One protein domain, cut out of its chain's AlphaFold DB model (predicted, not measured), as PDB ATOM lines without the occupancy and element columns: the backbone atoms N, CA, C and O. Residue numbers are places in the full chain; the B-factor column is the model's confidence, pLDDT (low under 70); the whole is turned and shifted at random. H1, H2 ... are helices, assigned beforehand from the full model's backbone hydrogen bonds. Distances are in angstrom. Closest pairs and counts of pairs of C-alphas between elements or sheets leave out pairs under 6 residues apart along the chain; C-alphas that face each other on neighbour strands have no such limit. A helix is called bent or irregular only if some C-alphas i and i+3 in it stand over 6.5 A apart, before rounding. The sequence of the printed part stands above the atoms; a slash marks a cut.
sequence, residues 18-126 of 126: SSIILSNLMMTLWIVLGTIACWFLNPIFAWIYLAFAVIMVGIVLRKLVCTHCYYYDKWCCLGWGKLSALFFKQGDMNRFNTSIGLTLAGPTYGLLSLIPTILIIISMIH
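What this domain is: This is residues 18 to 126 of the 126 residues of an uncharacterized protein of candidate division KSB1 bacterium (UniProt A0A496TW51). Three long helices form an up-and-down bundle, with H2 and H4 side by side and H1 splayed from them as in a V. The short H3 packs crosswise on H2 near its last residues, at the open end of the V, where two long links also lie. The printed part has 109 residues with four named helices, H1, H2, H3 and H4 along the chain, and no named strand; its class is all helix. It is elongated, spanning 50 by 30 by 18 A, and only just compact, close to loose, with a radius of gyration of the C-alphas of 15.5 A.

Where its parts are: H4, the longest helix, covers residues 100 to 125 and 37.8 A, ending with C-alpha 125 at (0.101, 16.022, 39.901). H2 covers residues 43 to 64 and 30.0 A, with a kink of 25 degrees near residue 56; it is only just irregular, C-alphas 58 and 61 being 6.8 A apart. H1 covers residues 18 to 41 and 35.6 A, beginning with C-alpha 18 at (-26.477, -13.027, 49.902). H3 covers residues 80 to 87.

How they stand to each other: H2 is the hub, touching three helices. H4 touches it with residues 100 to 112 alone, opposite ways at a shallow tilt of 15 degrees; the closest C-alphas, of Leu 64 and Gly 101, are 4.6 A apart. H1 and H2 form a helical hairpin at a shallow tilt of 32 degrees, only just short of steep; their closest C-alphas, of Cys 38 and Ala 46, are 4.7 A apart. H1 touches H4 with residues 31 to 41 alone, the same way at a steep tilt of 44 degrees; the closest C-alphas, of Gly 34 and Pro 116, are 5.0 A apart. H3 touches H2 about perpendicular, at 87 degrees, the C-alphas of Arg 62 and Ser 84 being closest at 5.6 A. H3 is apart from H1 and H4. Every O i to N i+4 pair is within hydrogen-bond range in H3, against 19 of 20 in H1, 15 of 18 in H2 and 19 of 22 in H4.

The domain as a whole: The two C-alphas farthest apart, of Asn 94 and His 126, are 50.4 A apart. The printed part has no cut. The links H2 to H3, 15 residues, and H3 to H4, 12 residues, are long; H1 to H2 is tight. Mean pLDDT of the printed part is 88.9, and residue 126, the chain's last, is under 70.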
ATOM      1  N   SER A  18     -26.699 -14.411  49.464       85.00
ATOM      2  CA  SER A  18     -26.477 -13.027  49.902       85.00
ATOM      3  C   SER A  18     -24.991 -12.652  49.906       85.00
ATOM      4  O   SER A  18     -24.628 -11.598  49.389       85.00
ATOM      5  N   SER A  19     -24.125 -13.541  50.405       86.25
ATOM      6  CA  SER A  19     -22.671 -13.348  50.390       86.25
ATOM      7  C   SER A  19     -22.134 -13.279  48.964       86.25
ATOM      8  O   SER A  19     -21.253 -12.479  48.681       86.25
ATOM      9  N   ILE A  20     -22.689 -14.074  48.050       89.19
ATOM     10  CA  ILE A  20     -22.281 -14.096  46.640       89.19
ATOM     11  C   ILE A  20     -22.596 -12.770  45.955       89.19
ATOM     12  O   ILE A  20     -21.753 -12.229  45.235       89.19
ATOM     13  N   ILE A  21     -23.800 -12.243  46.187       89.88
ATOM     14  CA  ILE A  21     -24.231 -10.954  45.640       89.88
ATOM     15  C   ILE A  21     -23.343  -9.836  46.190       89.88
ATOM     16  O   ILE A  21     -22.819  -9.045  45.410       89.88
ATOM     17  N   LEU A  22     -23.115  -9.808  47.507       91.25
ATOM     18  CA  LEU A  22     -22.281  -8.789  48.142       91.25
ATOM     19  C   LEU A  22     -20.827  -8.837  47.646       91.25
ATOM     20  O   LEU A  22     -20.265  -7.800  47.298       91.25
ATOM     21  N   SER A  23     -20.230 -10.027  47.553       89.81
ATOM     22  CA  SER A  23     -18.853 -10.201  47.075       89.81
ATOM     23  C   SER A  23     -18.685  -9.773  45.615       89.81
ATOM     24  O   SER A  23     -17.708  -9.102  45.281       89.81
ATOM     25  N   ASN A  24     -19.631 -10.120  44.733       92.19
ATOM     26  CA  ASN A  24     -19.578  -9.664  43.341       92.19
ATOM     27  C   ASN A  24     -19.816  -8.156  43.234       92.19
ATOM     28  O   ASN A  24     -19.119  -7.503  42.468       92.19
ATOM     29  N   LEU A  25     -20.723  -7.589  44.034       93.38
ATOM     30  CA  LEU A  25     -20.938  -6.143  44.080       93.38
ATOM     31  C   LEU A  25     -19.657  -5.404  44.480       93.38
ATOM     32  O   LEU A  25     -19.273  -4.447  43.814       93.38
ATOM     33  N   MET A  26     -18.968  -5.872  45.525       92.62
ATOM     34  CA  MET A  26     -17.687  -5.311  45.964       92.62
ATOM     35  C   MET A  26     -16.612  -5.422  44.874       92.62
ATOM     36  O   MET A  26     -15.899  -4.454  44.623       92.62
ATOM     37  N   MET A  27     -16.524  -6.565  44.186       91.31
ATOM     38  CA  MET A  27     -15.589  -6.764  43.072       91.31
ATOM     39  C   MET A  27     -15.881  -5.815  41.903       91.31
ATOM     40  O   MET A  27     -14.972  -5.175  41.381       91.31
ATOM     41  N   THR A  28     -17.148  -5.693  41.498       92.88
ATOM     42  CA  THR A  28     -17.559  -4.776  40.431       92.88
ATOM     43  C   THR A  28     -17.278  -3.332  40.818       92.88
ATOM     44  O   THR A  28     -16.719  -2.597  40.014       92.88
ATOM     45  N   LEU A  29     -17.605  -2.933  42.048       94.19
ATOM     46  CA  LEU A  29     -17.332  -1.591  42.552       94.19
ATOM     47  C   LEU A  29     -15.831  -1.290  42.527       94.19
ATOM     48  O   LEU A  29     -15.433  -0.226  42.062       94.19
ATOM     49  N   TRP A  30     -14.994  -2.238  42.950       93.94
ATOM     50  CA  TRP A  30     -13.541  -2.085  42.917       93.94
ATOM     51  C   TRP A  30     -13.004  -1.898  41.488       93.94
ATOM     52  O   TRP A  30     -12.233  -0.968  41.249       93.94
ATOM     53  N   ILE A  31     -13.465  -2.702  40.524       94.00
ATOM     54  CA  ILE A  31     -13.084  -2.550  39.109       94.00
ATOM     55  C   ILE A  31     -13.576  -1.210  38.553       94.00
ATOM     56  O   ILE A  31     -12.810  -0.511  37.901       94.00
ATOM     57  N   VAL A  32     -14.823  -0.817  38.832       94.44
ATOM     58  CA  VAL A  32     -15.398   0.451  38.352       94.44
ATOM     59  C   VAL A  32     -14.615   1.646  38.886       94.44
ATOM     60  O   VAL A  32     -14.258   2.528  38.108       94.44
ATOM     61  N   LEU A  33     -14.292   1.665  40.182       94.38
ATOM     62  CA  LEU A  33     -13.454   2.710  40.769       94.38
ATOM     63  C   LEU A  33     -12.070   2.761  40.112       94.38
ATOM     64  O   LEU A  33     -11.593   3.848  39.787       94.38
ATOM     65  N   GLY A  34     -11.456   1.605  39.854       93.56
ATOM     66  CA  GLY A  34     -10.188   1.529  39.130       93.56
ATOM     67  C   GLY A  34     -10.285   2.056  37.694       93.56
ATOM     68  O   GLY A  34      -9.426   2.810  37.246       93.56
ATOM     69  N   THR A  35     -11.361   1.738  36.975       93.75
ATOM     70  CA  THR A  35     -11.598   2.246  35.619       93.75
ATOM     71  C   THR A  35     -11.798   3.760  35.616       93.75
ATOM     72  O   THR A  35     -11.222   4.437  34.767       93.75
ATOM     73  N   ILE A  36     -12.565   4.300  36.569       93.25
ATOM     74  CA  ILE A  36     -12.772   5.747  36.728       93.25
ATOM     75  C   ILE A  36     -11.441   6.446  37.027       93.25
ATOM     76  O   ILE A  36     -11.137   7.463  36.411       93.25
ATOM     77  N   ALA A  37     -10.616   5.876  37.909       92.31
ATOM     78  CA  ALA A  37      -9.277   6.385  38.202       92.31
ATOM     79  C   ALA A  37      -8.404   6.485  36.938       92.31
ATOM     80  O   ALA A  37      -7.799   7.523  36.682       92.31
ATOM     81  N   CYS A  38      -8.395   5.443  36.103       91.12
ATOM     82  CA  CYS A  38      -7.687   5.458  34.822       91.12
ATOM     83  C   CYS A  38      -8.279   6.474  33.826       91.12
ATOM     84  O   CYS A  38      -7.546   7.027  33.005       91.12
ATOM     85  N   TRP A  39      -9.593   6.720  33.888       92.94
ATOM     86  CA  TRP A  39     -10.298   7.627  32.980       92.94
ATOM     87  C   TRP A  39      -9.885   9.085  33.173       92.94
ATOM     88  O   TRP A  39      -9.785   9.811  32.186       92.94
ATOM     89  N   PHE A  40      -9.610   9.496  34.416       89.75
ATOM     90  CA  PHE A  40      -9.133  10.848  34.724       89.75
ATOM     91  C   PHE A  40      -7.830  11.203  33.999       89.75
ATOM     92  O   PHE A  40      -7.668  12.345  33.581       89.75
ATOM     93  N   LEU A  41      -6.948  10.223  33.780       87.06
ATOM     94  CA  LEU A  41      -5.723  10.431  33.015       87.06
ATOM     95  C   LEU A  41      -5.968  10.341  31.503       87.06
ATOM     96  O   LEU A  41      -5.583  11.229  30.743       87.06
ATOM     97  N   ASN A  42      -6.563   9.236  31.040       88.19
ATOM     98  CA  ASN A  42      -6.913   9.064  29.633       88.19
ATOM     99  C   ASN A  42      -7.981   7.969  29.444       88.19
ATOM    100  O   ASN A  42      -7.791   6.841  29.918       88.19
ATOM    101  N   PRO A  43      -9.038   8.217  28.648       91.88
ATOM    102  CA  PRO A  43     -10.046   7.205  28.333       91.88
ATOM    103  C   PRO A  43      -9.477   5.909  27.735       91.88
ATOM    104  O   PRO A  43      -9.992   4.828  28.013       91.88
ATOM    105  N   ILE A  44      -8.394   5.975  26.950       93.06
ATOM    106  CA  ILE A  44      -7.755   4.789  26.355       93.06
ATOM    107  C   ILE A  44      -7.201   3.867  27.451       93.06
ATOM    108  O   ILE A  44      -7.424   2.656  27.401       93.06
ATOM    109  N   PHE A  45      -6.536   4.420  28.472       90.50
ATOM    110  CA  PHE A  45      -6.026   3.624  29.595       90.50
ATOM    111  C   PHE A  45      -7.159   2.977  30.393       90.50
ATOM    112  O   PHE A  45      -7.026   1.827  30.810       90.50
ATOM    113  N   ALA A  46      -8.289   3.667  30.553       92.00
ATOM    114  CA  ALA A  46      -9.465   3.110  31.212       92.00
ATOM    115  C   ALA A  46     -10.031   1.892  30.469       92.00
ATOM    116  O   ALA A  46     -10.308   0.869  31.099       92.00
ATOM    117  N   TRP A  47     -10.146   1.962  29.137       94.19
ATOM    118  CA  TRP A  47     -10.604   0.831  28.326       94.19
ATOM    119  C   TRP A  47      -9.641  -0.356  28.379       94.19
ATOM    120  O   TRP A  47     -10.089  -1.492  28.535       94.19
ATOM    121  N   ILE A  48      -8.328  -0.107  28.312       94.06
ATOM    122  CA  ILE A  48      -7.307  -1.159  28.441       94.06
ATOM    123  C   ILE A  48      -7.394  -1.822  29.821       94.06
ATOM    124  O   ILE A  48      -7.422  -3.050  29.910       94.06
ATOM    125  N   TYR A  49      -7.486  -1.026  30.890       93.94
ATOM    126  CA  TYR A  49      -7.624  -1.527  32.256       93.94
ATOM    127  C   TYR A  49      -8.896  -2.365  32.431       93.94
ATOM    128  O   TYR A  49      -8.837  -3.472  32.966       93.94
ATOM    129  N   LEU A  50     -10.039  -1.875  31.939       94.38
ATOM    130  CA  LEU A  50     -11.312  -2.585  32.032       94.38
ATOM    131  C   LEU A  50     -11.266  -3.915  31.268       94.38
ATOM    132  O   LEU A  50     -11.671  -4.946  31.805       94.38
ATOM    133  N   ALA A  51     -10.734  -3.914  30.042       94.56
ATOM    134  CA  ALA A  51     -10.575  -5.128  29.247       94.56
ATOM    135  C   ALA A  51      -9.665  -6.142  29.955       94.56
ATOM    136  O   ALA A  51     -10.022  -7.315  30.073       94.56
ATOM    137  N   PHE A  52      -8.529  -5.686  30.490       94.06
ATOM    138  CA  PHE A  52      -7.625  -6.523  31.275       94.06
ATOM    139  C   PHE A  52      -8.331  -7.127  32.495       94.06
ATOM    140  O   PHE A  52      -8.263  -8.339  32.695       94.06
ATOM    141  N   ALA A  53      -9.054  -6.316  33.273       93.75
ATOM    142  CA  ALA A  53      -9.784  -6.765  34.455       93.75
ATOM    143  C   ALA A  53     -10.821  -7.839  34.104       93.75
ATOM    144  O   ALA A  53     -10.830  -8.914  34.706       93.75
ATOM    145  N   VAL A  54     -11.656  -7.594  33.091       92.81
ATOM    146  CA  VAL A  54     -12.707  -8.530  32.669       92.81
ATOM    147  C   VAL A  54     -12.113  -9.831  32.129       92.81
ATOM    148  O   VAL A  54     -12.572 -10.909  32.504       92.81
ATOM    149  N   ILE A  55     -11.070  -9.769  31.299       93.62
ATOM    150  CA  ILE A  55     -10.446 -10.970  30.726       93.62
ATOM    151  C   ILE A  55      -9.738 -11.775  31.818       93.62
ATOM    152  O   ILE A  55      -9.963 -12.980  31.951       93.62
ATOM    153  N   MET A  56      -8.905 -11.127  32.631       92.44
ATOM    154  CA  MET A  56      -8.109 -11.824  33.635       92.44
ATOM    155  C   MET A  56      -8.972 -12.371  34.768       92.44
ATOM    156  O   MET A  56      -8.882 -13.556  35.091       92.44
ATOM    157  N   VAL A  57      -9.841 -11.540  35.350       90.69
ATOM    158  CA  VAL A  57     -10.689 -11.918  36.491       90.69
ATOM    159  C   VAL A  57     -11.896 -12.732  36.040       90.69
ATOM    160  O   VAL A  57     -12.282 -13.667  36.738       90.69
ATOM    161  N   GLY A  58     -12.500 -12.416  34.897       88.50
ATOM    162  CA  GLY A  58     -13.716 -13.074  34.418       88.50
ATOM    163  C   GLY A  58     -13.468 -14.387  33.680       88.50
ATOM    164  O   GLY A  58     -14.297 -15.287  33.766       88.50
ATOM    165  N   ILE A  59     -12.331 -14.536  32.990       89.88
ATOM    166  CA  ILE A  59     -12.087 -15.687  32.106       89.88
ATOM    167  C   ILE A  59     -10.849 -16.467  32.548       89.88
ATOM    168  O   ILE A  59     -10.962 -17.635  32.919       89.88
ATOM    169  N   VAL A  60      -9.669 -15.841  32.540       91.19
ATOM    170  CA  VAL A  60      -8.383 -16.539  32.730       91.19
ATOM    171  C   VAL A  60      -8.300 -17.177  34.116       91.19
ATOM    172  O   VAL A  60      -8.084 -18.383  34.231       91.19
ATOM    173  N   LEU A  61      -8.553 -16.406  35.173       89.06
ATOM    174  CA  LEU A  61      -8.538 -16.911  36.546       89.06
ATOM    175  C   LEU A  61      -9.652 -17.934  36.795       89.06
ATOM    176  O   LEU A  61      -9.428 -18.916  37.499       89.06
ATOM    177  N   ARG A  62     -10.837 -17.768  36.194       90.00
ATOM    178  CA  ARG A  62     -11.934 -18.749  36.333       90.00
ATOM    179  C   ARG A  62     -11.597 -20.074  35.673       90.00
ATOM    180  O   ARG A  62     -11.889 -21.127  36.237       90.00
ATOM    181  N   LYS A  63     -10.945 -20.023  34.514       87.94
ATOM    182  CA  LYS A  63     -10.492 -21.205  33.789       87.94
ATOM    183  C   LYS A  63      -9.336 -21.909  34.491       87.94
ATOM    184  O   LYS A  63      -9.296 -23.129  34.469       87.94
ATOM    185  N   LEU A  64      -8.392 -21.170  35.074       87.12
ATOM    186  CA  LEU A  64      -7.172 -21.751  35.649       87.12
ATOM    187  C   LEU A  64      -7.307 -22.145  37.124       87.12
ATOM    188  O   LEU A  64      -6.634 -23.071  37.558       87.12
ATOM    189  N   VAL A  65      -8.139 -21.442  37.896       87.38
ATOM    190  CA  VAL A  65      -8.319 -21.697  39.335       87.38
ATOM    191  C   VAL A  65      -9.589 -22.501  39.578       87.38
ATOM    192  O   VAL A  65      -9.547 -23.558  40.201       87.38
ATOM    193  N   CYS A  66     -10.735 -22.016  39.093       87.56
ATOM    194  CA  CYS A  66     -12.027 -22.578  39.490       87.56
ATOM    195  C   CYS A  66     -12.294 -23.970  38.894       87.56
ATOM    196  O   CYS A  66     -12.998 -24.741  39.530       87.56
ATOM    197  N   THR A  67     -11.706 -24.321  37.746       87.38
ATOM    198  CA  THR A  67     -11.823 -25.666  37.131       87.38
ATOM    199  C   THR A  67     -11.139 -26.767  37.940       87.38
ATOM    200  O   THR A  67     -11.540 -27.924  37.853       87.38
ATOM    201  N   HIS A  68     -10.124 -26.408  38.728       85.38
ATOM    202  CA  HIS A  68      -9.375 -27.312  39.602       85.38
ATOM    203  C   HIS A  68      -9.799 -27.181  41.074       85.38
ATOM    204  O   HIS A  68      -9.267 -27.875  41.932       85.38
ATOM    205  N   CYS A  69     -10.717 -26.268  41.396       86.25
ATOM    206  CA  CYS A  69     -11.127 -25.990  42.768       86.25
ATOM    207  C   CYS A  69     -12.163 -27.009  43.264       86.25
ATOM    208  O   CYS A  69     -13.029 -27.436  42.506       86.25
ATOM    209  N   TYR A  70     -12.144 -27.309  44.565       84.88
ATOM    210  CA  TYR A  70     -13.154 -28.146  45.229       84.88
ATOM    211  C   TYR A  70     -14.594 -27.628  45.046       84.88
ATOM    212  O   TYR A  70     -15.539 -28.409  44.966       84.88
ATOM    213  N   TYR A  71     -14.769 -26.305  44.944       85.00
ATOM    214  CA  TYR A  71     -16.071 -25.673  44.718       85.00
ATOM    215  C   TYR A  71     -16.477 -25.606  43.231       85.00
ATOM    216  O   TYR A  71     -17.352 -24.814  42.875       85.00
ATOM    217  N   TYR A  72     -15.840 -26.373  42.339       86.19
ATOM    218  CA  TYR A  72     -16.292 -26.487  40.951       86.19
ATOM    219  C   TYR A  72     -17.734 -27.015  40.906       86.19
ATOM    220  O   TYR A  72     -18.071 -27.952  41.623       86.19
ATOM    221  N   ASP A  73     -18.583 -26.365  40.105       88.19
ATOM    222  CA  ASP A  73     -20.037 -26.599  40.037       88.19
ATOM    223  C   ASP A  73     -20.807 -26.407  41.368       88.19
ATOM    224  O   ASP A  73     -21.997 -26.693  41.471       88.19
ATOM    225  N   LYS A  74     -20.159 -25.833  42.392       87.69
ATOM    226  CA  LYS A  74     -20.776 -25.472  43.678       87.69
ATOM    227  C   LYS A  74     -20.855 -23.955  43.863       87.69
ATOM    228  O   LYS A  74     -20.166 -23.163  43.204       87.69
ATOM    229  N   TRP A  75     -21.686 -23.524  44.809       83.50
ATOM    230  CA  TRP A  75     -21.782 -22.124  45.221       83.50
ATOM    231  C   TRP A  75     -20.637 -21.752  46.173       83.50
ATOM    232  O   TRP A  75     -20.735 -21.921  47.386       83.50
ATOM    233  N   CYS A  76     -19.537 -21.227  45.625       87.00
ATOM    234  CA  CYS A  76     -18.471 -20.615  46.429       87.00
ATOM    235  C   CYS A  76     -18.850 -19.194  46.888       87.00
ATOM    236  O   CYS A  76     -19.814 -18.621  46.385       87.00
ATOM    237  N   CYS A  77     -18.046 -18.580  47.762       82.81
ATOM    238  CA  CYS A  77     -18.252 -17.210  48.271       82.81
ATOM    239  C   CYS A  77     -18.464 -16.144  47.173       82.81
ATOM    240  O   CYS A  77     -19.116 -15.127  47.397       82.81
ATOM    241  N   LEU A  78     -17.945 -16.388  45.968       85.06
ATOM    242  CA  LEU A  78     -18.084 -15.503  44.807       85.06
ATOM    243  C   LEU A  78     -19.032 -16.066  43.733       85.06
ATOM    244  O   LEU A  78     -19.267 -15.419  42.720       85.06
ATOM    245  N   GLY A  79     -19.563 -17.282  43.900       85.25
ATOM    246  CA  GLY A  79     -20.387 -17.977  42.897       85.25
ATOM    247  C   GLY A  79     -19.637 -18.380  41.617       85.25
ATOM    248  O   GLY A  79     -20.222 -18.918  40.680       85.25
ATOM    249  N   TRP A  80     -18.329 -18.146  41.570       88.19
ATOM    250  CA  TRP A  80     -17.486 -18.346  40.395       88.19
ATOM    251  C   TRP A  80     -17.209 -19.811  40.052       88.19
ATOM    252  O   TRP A  80     -16.867 -20.101  38.909       88.19
ATOM    253  N   GLY A  81     -17.372 -20.731  41.007       86.00
ATOM    254  CA  GLY A  81     -17.292 -22.173  40.747       86.00
ATOM    255  C   GLY A  81     -18.356 -22.629  39.751       86.00
ATOM    256  O   GLY A  81     -18.037 -23.259  38.743       86.00
ATOM    257  N   LYS A  82     -19.599 -22.196  39.972       86.69
ATOM    258  CA  LYS A  82     -20.733 -22.446  39.076       86.69
ATOM    259  C   LYS A  82     -20.599 -21.735  37.729       86.69
ATOM    260  O   LYS A  82     -20.878 -22.316  36.686       86.69
ATOM    261  N   LEU A  83     -20.107 -20.493  37.743       86.50
ATOM    262  CA  LEU A  83     -19.804 -19.755  36.512       86.50
ATOM    263  C   LEU A  83     -18.747 -20.489  35.674       86.50
ATOM    264  O   LEU A  83     -18.911 -20.638  34.471       86.50
ATOM    265  N   SER A  84     -17.680 -20.980  36.306       89.31
ATOM    266  CA  SER A  84     -16.629 -21.728  35.616       89.31
ATOM    267  C   SER A  84     -17.154 -23.042  35.040       89.31
ATOM    268  O   SER A  84     -16.826 -23.356  33.902       89.31
ATOM    269  N   ALA A  85     -18.029 -23.755  35.758       89.31
ATOM    270  CA  ALA A  85     -18.642 -24.989  35.269       89.31
ATOM    271  C   ALA A  85     -19.516 -24.795  34.018       89.31
ATOM    272  O   ALA A  85     -19.566 -25.674  33.161       89.31
ATOM    273  N   LEU A  86     -20.139 -23.621  33.865       89.94
ATOM    274  CA  LEU A  86     -20.911 -23.281  32.667       89.94
ATOM    275  C   LEU A  86     -20.028 -23.124  31.417       89.94
ATOM    276  O   LEU A  86     -20.437 -23.499  30.321       89.94
ATOM    277  N   PHE A  87     -18.828 -22.554  31.569       87.00
ATOM    278  CA  PHE A  87     -17.947 -22.214  30.442       87.00
ATOM    279  C   PHE A  87     -16.823 -23.228  30.197       87.00
ATOM    280  O   PHE A  87     -16.305 -23.322  29.083       87.00
ATOM    281  N   PHE A  88     -16.413 -23.975  31.221       90.50
ATOM    282  CA  PHE A  88     -15.237 -24.837  31.200       90.50
ATOM    283  C   PHE A  88     -15.527 -26.183  31.854       90.50
ATOM    284  O   PHE A  88     -16.235 -26.267  32.853       90.50
ATOM    285  N   LYS A  89     -14.914 -27.245  31.323       88.56
ATOM    286  CA  LYS A  89     -14.971 -28.588  31.916       88.56
ATOM    287  C   LYS A  89     -14.104 -28.674  33.177       88.56
ATOM    288  O   LYS A  89     -13.103 -27.964  33.289       88.56
ATOM    289  N   GLN A  90     -14.478 -29.571  34.086       87.06
ATOM    290  CA  GLN A  90     -13.726 -29.835  35.310       87.06
ATOM    291  C   GLN A  90     -12.324 -30.359  34.983       87.06
ATOM    292  O   GLN A  90     -12.158 -31.222  34.120       87.06
ATOM    293  N   GLY A  91     -11.322 -29.819  35.674       85.06
ATOM    294  CA  GLY A  91      -9.944 -30.288  35.619       85.06
ATOM    295  C   GLY A  91      -9.609 -31.256  36.757       85.06
ATOM    296  O   GLY A  91     -10.463 -31.665  37.538       85.06
ATOM    297  N   ASP A  92      -8.327 -31.603  36.876       83.88
ATOM    298  CA  ASP A  92      -7.814 -32.434  37.973       83.88
ATOM    299  C   ASP A  92      -7.719 -31.626  39.279       83.88
ATOM    300  O   ASP A  92      -6.915 -30.694  39.380       83.88
ATOM    301  N   MET A  93      -8.526 -31.983  40.281       81.44
ATOM    302  CA  MET A  93      -8.562 -31.306  41.585       81.44
ATOM    303  C   MET A  93      -7.256 -31.456  42.377       81.44
ATOM    304  O   MET A  93      -6.893 -30.559  43.138       81.44
ATOM    305  N   ASN A  94      -6.493 -32.533  42.161       78.88
ATOM    306  CA  ASN A  94      -5.231 -32.761  42.878       78.88
ATOM    307  C   ASN A  94      -4.147 -31.742  42.498       78.88
ATOM    308  O   ASN A  94      -3.168 -31.565  43.220       78.88
ATOM    309  N   ARG A  95      -4.325 -31.039  41.371       78.06
ATOM    310  CA  ARG A  95      -3.396 -30.016  40.874       78.06
ATOM    311  C   ARG A  95      -3.759 -28.600  41.308       78.06
ATOM    312  O   ARG A  95      -3.137 -27.655  40.837       78.06
ATOM    313  N   PHE A  96      -4.744 -28.421  42.190       79.31
ATOM    314  CA  PHE A  96      -5.185 -27.088  42.601       79.31
ATOM    315  C   PHE A  96      -4.057 -26.249  43.221       79.31
ATOM    316  O   PHE A  96      -3.840 -25.109  42.811       79.31
ATOM    317  N   ASN A  97      -3.303 -26.824  44.164       77.25
ATOM    318  CA  ASN A  97      -2.228 -26.114  44.869       77.25
ATOM    319  C   ASN A  97      -1.036 -25.780  43.951       77.25
ATOM    320  O   ASN A  97      -0.342 -24.791  44.141       77.25
ATOM    321  N   THR A  98      -0.824 -26.583  42.912       79.62
ATOM    322  CA  THR A  98       0.201 -26.370  41.879       79.62
ATOM    323  C   THR A  98      -0.343 -25.661  40.639       79.62
ATOM    324  O   THR A  98       0.360 -25.548  39.632       79.62
ATOM    325  N   SER A  99      -1.587 -25.176  40.677       80.12
ATOM    326  CA  SER A  99      -2.202 -24.533  39.522       80.12
ATOM    327  C   SER A  99      -1.552 -23.178  39.250       80.12
ATOM    328  O   SER A  99      -1.408 -22.331  40.133       80.12
ATOM    329  N   ILE A 100      -1.217 -22.936  37.981       83.56
ATOM    330  CA  ILE A 100      -0.672 -21.650  37.518       83.56
ATOM    331  C   ILE A 100      -1.635 -20.502  37.863       83.56
ATOM    332  O   ILE A 100      -1.209 -19.389  38.157       83.56
ATOM    333  N   GLY A 101      -2.941 -20.784  37.875       82.88
ATOM    334  CA  GLY A 101      -3.965 -19.816  38.247       82.88
ATOM    335  C   GLY A 101      -3.795 -19.270  39.663       82.88
ATOM    336  O   GLY A 101      -4.003 -18.076  39.863       82.88
ATOM    337  N   LEU A 102      -3.400 -20.103  40.634       84.00
ATOM    338  CA  LEU A 102      -3.212 -19.661  42.017       84.00
ATOM    339  C   LEU A 102      -1.996 -18.733  42.137       84.00
ATOM    340  O   LEU A 102      -2.085 -17.680  42.767       84.00
ATOM    341  N   THR A 103      -0.909 -19.061  41.434       87.75
ATOM    342  CA  THR A 103       0.281 -18.203  41.327       87.75
ATOM    343  C   THR A 103      -0.024 -16.878  40.628       87.75
ATOM    344  O   THR A 103       0.493 -15.843  41.034       87.75
ATOM    345  N   LEU A 104      -0.883 -16.878  39.601       87.94
ATOM    346  CA  LEU A 104      -1.280 -15.668  38.873       87.94
ATOM    347  C   LEU A 104      -2.313 -14.815  39.616       87.94
ATOM    348  O   LEU A 104      -2.399 -13.615  39.353       87.94
ATOM    349  N   ALA A 105      -3.093 -15.395  40.529       87.75
ATOM    350  CA  ALA A 105      -4.153 -14.685  41.238       87.75
ATOM    351  C   ALA A 105      -3.607 -13.493  42.035       87.75
ATOM    352  O   ALA A 105      -4.087 -12.376  41.856       87.75
ATOM    353  N   GLY A 106      -2.574 -13.714  42.854       89.06
ATOM    354  CA  GLY A 106      -1.949 -12.664  43.666       89.06
ATOM    355  C   GLY A 106      -1.468 -11.469  42.832       89.06
ATOM    356  O   GLY A 106      -1.952 -10.356  43.047       89.06
ATOM    357  N   PRO A 107      -0.590 -11.680  41.834       91.88
ATOM    358  CA  PRO A 107      -0.140 -10.626  40.930       91.88
ATOM    359  C   PRO A 107      -1.282  -9.937  40.183       91.88
ATOM    360  O   PRO A 107      -1.270  -8.718  40.064       91.88
ATOM    361  N   THR A 108      -2.291 -10.681  39.715       91.69
ATOM    362  CA  THR A 108      -3.419 -10.094  38.972       91.69
ATOM    363  C   THR A 108      -4.209  -9.119  39.841       91.69
ATOM    364  O   THR A 108      -4.433  -7.985  39.427       91.69
ATOM    365  N   TYR A 109      -4.606  -9.526  41.052       91.56
ATOM    366  CA  TYR A 109      -5.338  -8.649  41.970       91.56
ATOM    367  C   TYR A 109      -4.461  -7.502  42.494       91.56
ATOM    368  O   TYR A 109      -4.948  -6.387  42.658       91.56
ATOM    369  N   GLY A 110      -3.162  -7.745  42.692       92.25
ATOM    370  CA  GLY A 110      -2.197  -6.703  43.038       92.25
ATOM    371  C   GLY A 110      -2.100  -5.628  41.956       92.25
ATOM    372  O   GLY A 110      -2.256  -4.446  42.248       92.25
ATOM    373  N   LEU A 111      -1.925  -6.028  40.694       92.00
ATOM    374  CA  LEU A 111      -1.904  -5.116  39.545       92.00
ATOM    375  C   LEU A 111      -3.229  -4.366  39.391       92.00
ATOM    376  O   LEU A 111      -3.221  -3.166  39.118       92.00
ATOM    377  N   LEU A 112      -4.353  -5.049  39.624       91.94
ATOM    378  CA  LEU A 112      -5.686  -4.458  39.556       91.94
ATOM    379  C   LEU A 112      -5.869  -3.294  40.544       91.94
ATOM    380  O   LEU A 112      -6.587  -2.353  40.217       91.94
ATOM    381  N   SER A 113      -5.199  -3.331  41.705       91.44
ATOM    382  CA  SER A 113      -5.143  -2.223  42.675       91.44
ATOM    383  C   SER A 113      -4.057  -1.197  42.362       91.44
ATOM    384  O   SER A 113      -4.303   0.008  42.409       91.44
ATOM    385  N   LEU A 114      -2.833  -1.653  42.085       93.25
ATOM    386  CA  LEU A 114      -1.662  -0.779  41.995       93.25
ATOM    387  C   LEU A 114      -1.727   0.146  40.783       93.25
ATOM    388  O   LEU A 114      -1.449   1.333  40.921       93.25
ATOM    389  N   ILE A 115      -2.131  -0.372  39.619       91.12
ATOM    390  CA  ILE A 115      -2.217   0.413  38.380       91.12
ATOM    391  C   ILE A 115      -3.134   1.634  38.555       91.12
ATOM    392  O   ILE A 115      -2.639   2.750  38.405       91.12
ATOM    393  N   PRO A 116      -4.426   1.490  38.911       90.69
ATOM    394  CA  PRO A 116      -5.307   2.647  39.044       90.69
ATOM    395  C   PRO A 116      -4.873   3.590  40.169       90.69
ATOM    396  O   PRO A 116      -5.013   4.799  40.018       90.69
ATOM    397  N   THR A 117      -4.289   3.069  41.255       91.69
ATOM    398  CA  THR A 117      -3.753   3.899  42.347       91.69
ATOM    399  C   THR A 117      -2.594   4.780  41.873       91.69
ATOM    400  O   THR A 117      -2.553   5.967  42.174       91.69
ATOM    401  N   ILE A 118      -1.658   4.232  41.097       92.81
ATOM    402  CA  ILE A 118      -0.543   5.009  40.544       92.81
ATOM    403  C   ILE A 118      -1.064   6.026  39.522       92.81
ATOM    404  O   ILE A 118      -0.657   7.186  39.550       92.81
ATOM    405  N   LEU A 119      -1.986   5.618  38.647       89.38
ATOM    406  CA  LEU A 119      -2.516   6.491  37.597       89.38
ATOM    407  C   LEU A 119      -3.307   7.674  38.160       89.38
ATOM    408  O   LEU A 119      -3.151   8.783  37.653       89.38
ATOM    409  N   ILE A 120      -4.095   7.482  39.224       91.00
ATOM    410  CA  ILE A 120      -4.808   8.601  39.850       91.00
ATOM    411  C   ILE A 120      -3.855   9.564  40.557       91.00
ATOM    412  O   ILE A 120      -4.038  10.769  40.447       91.00
ATOM    413  N   ILE A 121      -2.793   9.065  41.204       91.94
ATOM    414  CA  ILE A 121      -1.761   9.924  41.806       91.94
ATOM    415  C   ILE A 121      -1.085  10.775  40.726       91.94
ATOM    416  O   ILE A 121      -0.933  11.979  40.905       91.94
ATOM    417  N   ILE A 122      -0.728  10.174  39.587       89.94
ATOM    418  CA  ILE A 122      -0.151  10.905  38.448       89.94
ATOM    419  C   ILE A 122      -1.136  11.959  37.933       89.94
ATOM    420  O   ILE A 122      -0.744  13.102  37.717       89.94
ATOM    421  N   SER A 123      -2.414  11.599  37.796       89.50
ATOM    422  CA  SER A 123      -3.469  12.514  37.349       89.50
ATOM    423  C   SER A 123      -3.733  13.677  38.307       89.50
ATOM    424  O   SER A 123      -4.353  14.645  37.894       89.50
ATOM    425  N   MET A 124      -3.334  13.584  39.578       89.25
ATOM    426  CA  MET A 124      -3.464  14.686  40.538       89.25
ATOM    427  C   MET A 124      -2.279  15.658  40.496       89.25
ATOM    428  O   MET A 124      -2.395  16.775  40.993       89.25
ATOM    429  N   ILE A 125      -1.131  15.221  39.973       88.75
ATOM    430  CA  ILE A 125       0.101  16.022  39.901       88.75
ATOM    431  C   ILE A 125       0.163  16.824  38.590       88.75
ATOM    432  O   ILE A 125       0.890  17.815  38.517       88.75
ATOM    433  N   HIS A 126      -0.589  16.403  37.573       62.47
ATOM    434  CA  HIS A 126      -0.619  16.993  36.239       62.47
ATOM    435  C   HIS A 126      -1.955  17.687  35.953       62.47
ATOM    436  O   HIS A 126      -1.934  18.671  35.174       62.47
TER     437      HIS A 126